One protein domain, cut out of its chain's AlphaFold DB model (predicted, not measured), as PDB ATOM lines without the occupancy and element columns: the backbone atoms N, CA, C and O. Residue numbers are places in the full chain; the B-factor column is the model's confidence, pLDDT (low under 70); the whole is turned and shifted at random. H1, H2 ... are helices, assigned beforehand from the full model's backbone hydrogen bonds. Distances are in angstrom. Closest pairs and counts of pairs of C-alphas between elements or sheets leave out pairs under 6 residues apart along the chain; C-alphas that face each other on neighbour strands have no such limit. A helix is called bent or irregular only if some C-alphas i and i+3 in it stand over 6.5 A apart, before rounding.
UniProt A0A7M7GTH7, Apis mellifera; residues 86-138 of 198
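This is residues 86 to 138 of the 198 residues of a protein of Apis mellifera (UniProt A0A7M7GTH7). Two long helices, H1 and then H2, meet near their ends in a corner and make an open L, with the four-residue link at the corner. The longer arm is H1 and the shorter is H2, and most of each arm sticks out free of the other. The printed part has 53 residues with two named helices, no named strand, and the class all helix. It is extended, with a radius of gyration of the C-alphas of 16.2 A, and flat, with spans of 43 by 32 by 11 A.

Begin at Leu 86 and go on to C-alpha 88 at (186.678, 246.782, 268.767), where H1 begins. From there H1, residues 88 to 113, runs 36.3 A to C-alpha 113 at (201.478, 219.028, 250.597). After residues 114 to 117, find C-alpha 118 at (200.324, 209.259, 252.232); here H2, residues 118 to 137, begins, and it runs 28.8 A to C-alpha 137 at (184.590, 223.238, 232.630).

Look at Leu 112 and Ser 121: H1 and H2 touch there, and these closest C-alphas are 4.7 A apart. H1 touches H2 with residues 111 to 113 alone, and H2 touches H1 with residues 120 to 124 alone. Their lines are about perpendicular, at 73 degrees, and their centres are 23.2 A apart. Along the backbones of H1 and H2, every O i to N i+4 pair is within hydrogen-bond range. Neither helix is bent.

The C-alphas of Leu 86 and Phe 118, the two farthest apart, are 45.4 A from each other. Residues 86 to 107, of which 88 to 107 belong to H1, stand free, and so do residues 126 to 138, of which 126 to 137 belong to H2. The link from H1 to H2 is tight, and the printed part has no cut. The mean pLDDT of the printed part is 89.6; look for values under 70 at residue 135 and residues 137 to 138.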
ATOM      1  N   LEU A  86     182.719 250.464 264.323       75.56
ATOM      2  CA  LEU A  86     182.538 249.073 264.705       75.56
ATOM      3  C   LEU A  86     183.182 248.866 266.082       75.56
ATOM      4  O   LEU A  86     184.345 249.239 266.250       75.56
ATOM      5  N   PRO A  87     182.478 248.257 267.055       86.44
ATOM      6  CA  PRO A  87     183.054 247.956 268.360       86.44
ATOM      7  C   PRO A  87     184.307 247.095 268.205       86.44
ATOM      8  O   PRO A  87     184.262 246.059 267.532       86.44
ATOM      9  N   ALA A  88     185.406 247.497 268.847       85.31
ATOM     10  CA  ALA A  88     186.678 246.782 268.767       85.31
ATOM     11  C   ALA A  88     186.519 245.308 269.170       85.31
ATOM     12  O   ALA A  88     186.979 244.430 268.443       85.31
ATOM     13  N   GLU A  89     185.765 245.016 270.238       85.44
ATOM     14  CA  GLU A  89     185.429 243.649 270.653       85.44
ATOM     15  C   GLU A  89     184.846 242.789 269.523       85.44
ATOM     16  O   GLU A  89     185.200 241.619 269.404       85.44
ATOM     17  N   LYS A  90     183.977 243.345 268.666       80.81
ATOM     18  CA  LYS A  90     183.355 242.582 267.571       80.81
ATOM     19  C   LYS A  90     184.326 242.309 266.433       80.81
ATOM     20  O   LYS A  90     184.256 241.251 265.812       80.81
ATOM     21  N   VAL A  91     185.236 243.244 266.171       86.94
ATOM     22  CA  VAL A  91     186.309 243.048 265.192       86.94
ATOM     23  C   VAL A  91     187.291 241.991 265.692       86.94
ATOM     24  O   VAL A  91     187.646 241.099 264.927       86.94
ATOM     25  N   HIS A  92     187.672 242.043 266.971       90.31
ATOM     26  CA  HIS A  92     188.564 241.062 267.589       90.31
ATOM     27  C   HIS A  92     187.959 239.658 267.614       90.31
ATOM     28  O   HIS A  92     188.614 238.722 267.174       90.31
ATOM     29  N   GLU A  93     186.691 239.512 268.007       90.81
ATOM     30  CA  GLU A  93     185.993 238.219 268.006       90.81
ATOM     31  C   GLU A  93     186.022 237.555 266.615       90.81
ATOM     32  O   GLU A  93     186.344 236.374 266.481       90.81
ATOM     33  N   VAL A  94     185.738 238.320 265.556       89.44
ATOM     34  CA  VAL A  94     185.768 237.808 264.176       89.44
ATOM     35  C   VAL A  94     187.199 237.537 263.710       89.44
ATOM     36  O   VAL A  94     187.446 236.527 263.046       89.44
ATOM     37  N   ALA A  95     188.139 238.419 264.051       93.00
ATOM     38  CA  ALA A  95     189.541 238.272 263.688       93.00
ATOM     39  C   ALA A  95     190.156 237.022 264.325       93.00
ATOM     40  O   ALA A  95     190.796 236.250 263.618       93.00
ATOM     41  N   ASP A  96     189.906 236.771 265.607       93.75
ATOM     42  CA  ASP A  96     190.441 235.613 266.323       93.75
ATOM     43  C   ASP A  96     189.928 234.303 265.719       93.75
ATOM     44  O   ASP A  96     190.706 233.383 265.458       93.75
ATOM     45  N   VAL A  97     188.630 234.235 265.402       93.25
ATOM     46  CA  VAL A  97     188.042 233.071 264.727       93.25
ATOM     47  C   VAL A  97     188.637 232.889 263.331       93.25
ATOM     48  O   VAL A  97     188.966 231.765 262.946       93.25
ATOM     49  N   ALA A  98     188.798 233.965 262.558       93.25
ATOM     50  CA  ALA A  98     189.393 233.893 261.226       93.25
ATOM     51  C   ALA A  98     190.859 233.440 261.282       93.25
ATOM     52  O   ALA A  98     191.259 232.557 260.524       93.25
ATOM     53  N   VAL A  99     191.644 233.989 262.211       96.06
ATOM     54  CA  VAL A  99     193.048 233.626 262.426       96.06
ATOM     55  C   VAL A  99     193.169 232.169 262.860       96.06
ATOM     56  O   VAL A  99     194.008 231.451 262.320       96.06
ATOM     57  N   ALA A 100     192.311 231.694 263.765       95.31
ATOM     58  CA  ALA A 100     192.306 230.294 264.178       95.31
ATOM     59  C   ALA A 100     192.053 229.348 262.991       95.31
ATOM     60  O   ALA A 100     192.807 228.392 262.796       95.31
ATOM     61  N   HIS A 101     191.052 229.644 262.153       95.75
ATOM     62  CA  HIS A 101     190.764 228.844 260.959       95.75
ATOM     63  C   HIS A 101     191.884 228.910 259.919       95.75
ATOM     64  O   HIS A 101     192.234 227.883 259.343       95.75
ATOM     65  N   LEU A 102     192.471 230.088 259.688       95.38
ATOM     66  CA  LEU A 102     193.589 230.249 258.757       95.38
ATOM     67  C   LEU A 102     194.817 229.469 259.222       95.38
ATOM     68  O   LEU A 102     195.414 228.747 258.431       95.38
ATOM     69  N   ASN A 103     195.163 229.557 260.505       96.62
ATOM     70  CA  ASN A 103     196.290 228.822 261.066       96.62
ATOM     71  C   ASN A 103     196.075 227.310 260.966       96.62
ATOM     72  O   ASN A 103     196.978 226.592 260.536       96.62
ATOM     73  N   ALA A 104     194.875 226.827 261.302       95.50
ATOM     74  CA  ALA A 104     194.523 225.418 261.157       95.50
ATOM     75  C   ALA A 104     194.605 224.966 259.689       95.50
ATOM     76  O   ALA A 104     195.222 223.944 259.392       95.50
ATOM     77  N   ALA A 105     194.061 225.757 258.759       94.69
ATOM     78  CA  ALA A 105     194.114 225.466 257.332       94.69
ATOM     79  C   ALA A 105     195.554 225.429 256.804       94.69
ATOM     80  O   ALA A 105     195.902 224.525 256.054       94.69
ATOM     81  N   VAL A 106     196.413 226.365 257.214       97.06
ATOM     82  CA  VAL A 106     197.832 226.377 256.827       97.06
ATOM     83  C   VAL A 106     198.561 225.146 257.367       97.06
ATOM     84  O   VAL A 106     199.356 224.549 256.641       97.06
ATOM     85  N   CYS A 107     198.276 224.731 258.604       96.38
ATOM     86  CA  CYS A 107     198.850 223.512 259.172       96.38
ATOM     87  C   CYS A 107     198.407 222.259 258.402       96.38
ATOM     88  O   CYS A 107     199.251 221.435 258.057       96.38
ATOM     89  N   GLU A 108     197.122 222.139 258.057       95.31
ATOM     90  CA  GLU A 108     196.620 221.016 257.253       95.31
ATOM     91  C   GLU A 108     197.156 221.034 255.819       95.31
ATOM     92  O   GLU A 108     197.582 220.002 255.308       95.31
ATOM     93  N   LEU A 109     197.211 222.198 255.165       95.31
ATOM     94  CA  LEU A 109     197.819 222.319 253.840       95.31
ATOM     95  C   LEU A 109     199.282 221.886 253.887       95.31
ATOM     96  O   LEU A 109     199.716 221.115 253.038       95.31
ATOM     97  N   ARG A 110     200.033 222.319 254.905       96.75
ATOM     98  CA  ARG A 110     201.407 221.865 255.123       96.75
ATOM     99  C   ARG A 110     201.467 220.338 255.253       96.75
ATOM    100  O   ARG A 110     202.279 219.732 254.557       96.75
ATOM    101  N   ARG A 111     200.614 219.732 256.090       97.12
ATOM    102  CA  ARG A 111     200.529 218.273 256.306       97.12
ATOM    103  C   ARG A 111     200.281 217.514 254.997       97.12
ATOM    104  O   ARG A 111     200.968 216.538 254.705       97.12
ATOM    105  N   LEU A 112     199.330 217.989 254.193       96.19
ATOM    106  CA  LEU A 112     198.902 217.352 252.942       96.19
ATOM    107  C   LEU A 112     199.897 217.562 251.788       96.19
ATOM    108  O   LEU A 112     200.141 216.644 251.012       96.19
ATOM    109  N   PHE A 113     200.500 218.749 251.659       94.62
ATOM    110  CA  PHE A 113     201.478 219.028 250.597       94.62
ATOM    111  C   PHE A 113     202.847 218.393 250.865       94.62
ATOM    112  O   PHE A 113     203.512 217.978 249.918       94.62
ATOM    113  N   LEU A 114     203.272 218.307 252.130       95.06
ATOM    114  CA  LEU A 114     204.520 217.629 252.511       95.06
ATOM    115  C   LEU A 114     204.357 216.116 252.668       95.06
ATOM    116  O   LEU A 114     205.327 215.441 253.003       95.06
ATOM    117  N   VAL A 115     203.163 215.587 252.390       94.62
ATOM    118  CA  VAL A 115     202.874 214.152 252.413       94.62
ATOM    119  C   VAL A 115     203.198 213.532 253.776       94.62
ATOM    120  O   VAL A 115     203.820 212.479 253.874       94.62
ATOM    121  N   GLU A 116     202.779 214.202 254.850       92.88
ATOM    122  CA  GLU A 116     202.941 213.683 256.212       92.88
ATOM    123  C   GLU A 116     202.122 212.393 256.412       92.88
ATOM    124  O   GLU A 116     202.589 211.454 257.050       92.88
ATOM    125  N   ASP A 117     200.939 212.311 255.785       93.88
ATOM    126  CA  ASP A 117     200.161 211.076 255.621       93.88
ATOM    127  C   ASP A 117     199.929 210.789 254.129       93.88
ATOM    128  O   ASP A 117     199.307 211.581 253.413       93.88
ATOM    129  N   PHE A 118     200.418 209.645 253.645       93.75
ATOM    130  CA  PHE A 118     200.324 209.259 252.232       93.75
ATOM    131  C   PHE A 118     198.885 209.069 251.745       93.75
ATOM    132  O   PHE A 118     198.567 209.422 250.609       93.75
ATOM    133  N   VAL A 119     198.012 208.499 252.576       94.25
ATOM    134  CA  VAL A 119     196.634 208.185 252.192       94.25
ATOM    135  C   VAL A 119     195.821 209.471 252.090       94.25
ATOM    136  O   VAL A 119     195.100 209.669 251.111       94.25
ATOM    137  N   ASP A 120     195.955 210.367 253.064       92.44
ATOM    138  CA  ASP A 120     195.250 211.648 253.063       92.44
ATOM    139  C   ASP A 120     195.766 212.591 251.975       92.44
ATOM    140  O   ASP A 120     194.970 213.244 251.298       92.44
ATOM    141  N   SER A 121     197.073 212.596 251.727       94.31
ATOM    142  CA  SER A 121     197.669 213.400 250.655       94.31
ATOM    143  C   SER A 121     197.264 212.892 249.271       94.31
ATOM    144  O   SER A 121     197.001 213.691 248.373       94.31
ATOM    145  N   LEU A 122     197.119 211.573 249.094       96.19
ATOM    146  CA  LEU A 122     196.582 211.001 247.858       96.19
ATOM    147  C   LEU A 122     195.108 211.379 247.652       96.19
ATOM    148  O   LEU A 122     194.742 211.798 246.555       96.19
ATOM    149  N   LYS A 123     194.263 211.289 248.694       92.81
ATOM    150  CA  LYS A 123     192.863 211.758 248.627       92.81
ATOM    151  C   LYS A 123     192.799 213.237 248.252       92.81
ATOM    152  O   LYS A 123     192.000 213.616 247.400       92.81
ATOM    153  N   PHE A 124     193.650 214.055 248.867       94.50
ATOM    154  CA  PHE A 124     193.747 215.478 248.571       94.50
ATOM    155  C   PHE A 124     194.189 215.726 247.123       94.50
ATOM    156  O   PHE A 124     193.576 216.533 246.434       94.50
ATOM    157  N   GLY A 125     195.166 214.973 246.615       94.88
ATOM    158  CA  GLY A 125     195.591 215.034 245.215       94.88
ATOM    159  C   GLY A 125     194.478 214.669 244.228       94.88
ATOM    160  O   GLY A 125     194.264 215.386 243.252       94.88
ATOM    161  N   VAL A 126     193.712 213.608 244.504       95.50
ATOM    162  CA  VAL A 126     192.528 213.246 243.701       95.50
ATOM    163  C   VAL A 126     191.481 214.360 243.748       95.50
ATOM    164  O   VAL A 126     190.933 214.726 242.711       95.50
ATOM    165  N   LEU A 127     191.240 214.950 244.921       92.19
ATOM    166  CA  LEU A 127     190.328 216.083 245.077       92.19
ATOM    167  C   LEU A 127     190.789 217.295 244.258       92.19
ATOM    168  O   LEU A 127     189.977 217.879 243.545       92.19
ATOM    169  N   LEU A 128     192.078 217.646 244.304       90.62
ATOM    170  CA  LEU A 128     192.653 218.726 243.496       90.62
ATOM    171  C   LEU A 128     192.555 218.436 241.993       90.62
ATOM    172  O   LEU A 128     192.269 219.341 241.210       90.62
ATOM    173  N   TRP A 129     192.745 217.185 241.575       89.19
ATOM    174  CA  TRP A 129     192.586 216.773 240.180       89.19
ATOM    175  C   TRP A 129     191.132 216.905 239.710       89.19
ATOM    176  O   TRP A 129     190.871 217.511 238.668       89.19
ATOM    177  N   CYS A 130     190.168 216.445 240.514       83.94
ATOM    178  CA  CYS A 130     188.746 216.665 240.257       83.94
ATOM    179  C   CYS A 130     188.409 218.160 240.206       83.94
ATOM    180  O   CYS A 130     187.697 218.597 239.307       83.94
ATOM    181  N   LEU A 131     188.949 218.956 241.132       79.25
ATOM    182  CA  LEU A 131     188.742 220.402 241.170       79.25
ATOM    183  C   LEU A 131     189.321 221.091 239.930       79.25
ATOM    184  O   LEU A 131     188.696 222.003 239.402       79.25
ATOM    185  N   THR A 132     190.466 220.629 239.427       81.38
ATOM    186  CA  THR A 132     191.069 221.118 238.177       81.38
ATOM    187  C   THR A 132     190.172 220.807 236.983       81.38
ATOM    188  O   THR A 132     189.930 221.670 236.144       81.38
ATOM    189  N   TYR A 133     189.622 219.594 236.926       79.31
ATOM    190  CA  TYR A 133     188.702 219.195 235.867       79.31
ATOM    191  C   TYR A 133     187.401 220.010 235.900       79.31
ATOM    192  O   TYR A 133     186.986 220.563 234.883       79.31
ATOM    193  N   VAL A 134     186.808 220.188 237.082       72.81
ATOM    194  CA  VAL A 134     185.638 221.058 237.271       72.81
ATOM    195  C   VAL A 134     185.977 222.511 236.918       72.81
ATOM    196  O   VAL A 134     185.236 223.146 236.175       72.81
ATOM    197  N   GLY A 135     187.121 223.032 237.363       69.62
ATOM    198  CA  GLY A 135     187.579 224.385 237.035       69.62
ATOM    199  C   GLY A 135     187.840 224.595 235.541       69.62
ATOM    200  O   GLY A 135     187.666 225.699 235.038       69.62
ATOM    201  N   SER A 136     188.193 223.539 234.804       75.12
ATOM    202  CA  SER A 136     188.348 223.603 233.347       75.12
ATOM    203  C   SER A 136     187.012 223.706 232.605       75.12
ATOM    204  O   SER A 136     186.944 224.288 231.525       75.12
ATOM    205  N   TRP A 137     185.939 223.170 233.190       64.56
ATOM    206  CA  TRP A 137     184.590 223.238 232.630       64.56
ATOM    207  C   TRP A 137     183.867 224.534 232.967       64.56
ATOM    208  O   TRP A 137     183.017 224.979 232.197       64.56
ATOM    209  N   PHE A 138     184.204 225.151 234.098       63.28
ATOM    210  CA  PHE A 138     183.525 226.346 234.553       63.28
ATOM    211  C   PHE A 138     184.506 227.475 234.852       63.28
ATOM    212  O   PHE A 138     185.311 227.397 235.776       63.28
TER     213      PHE A 138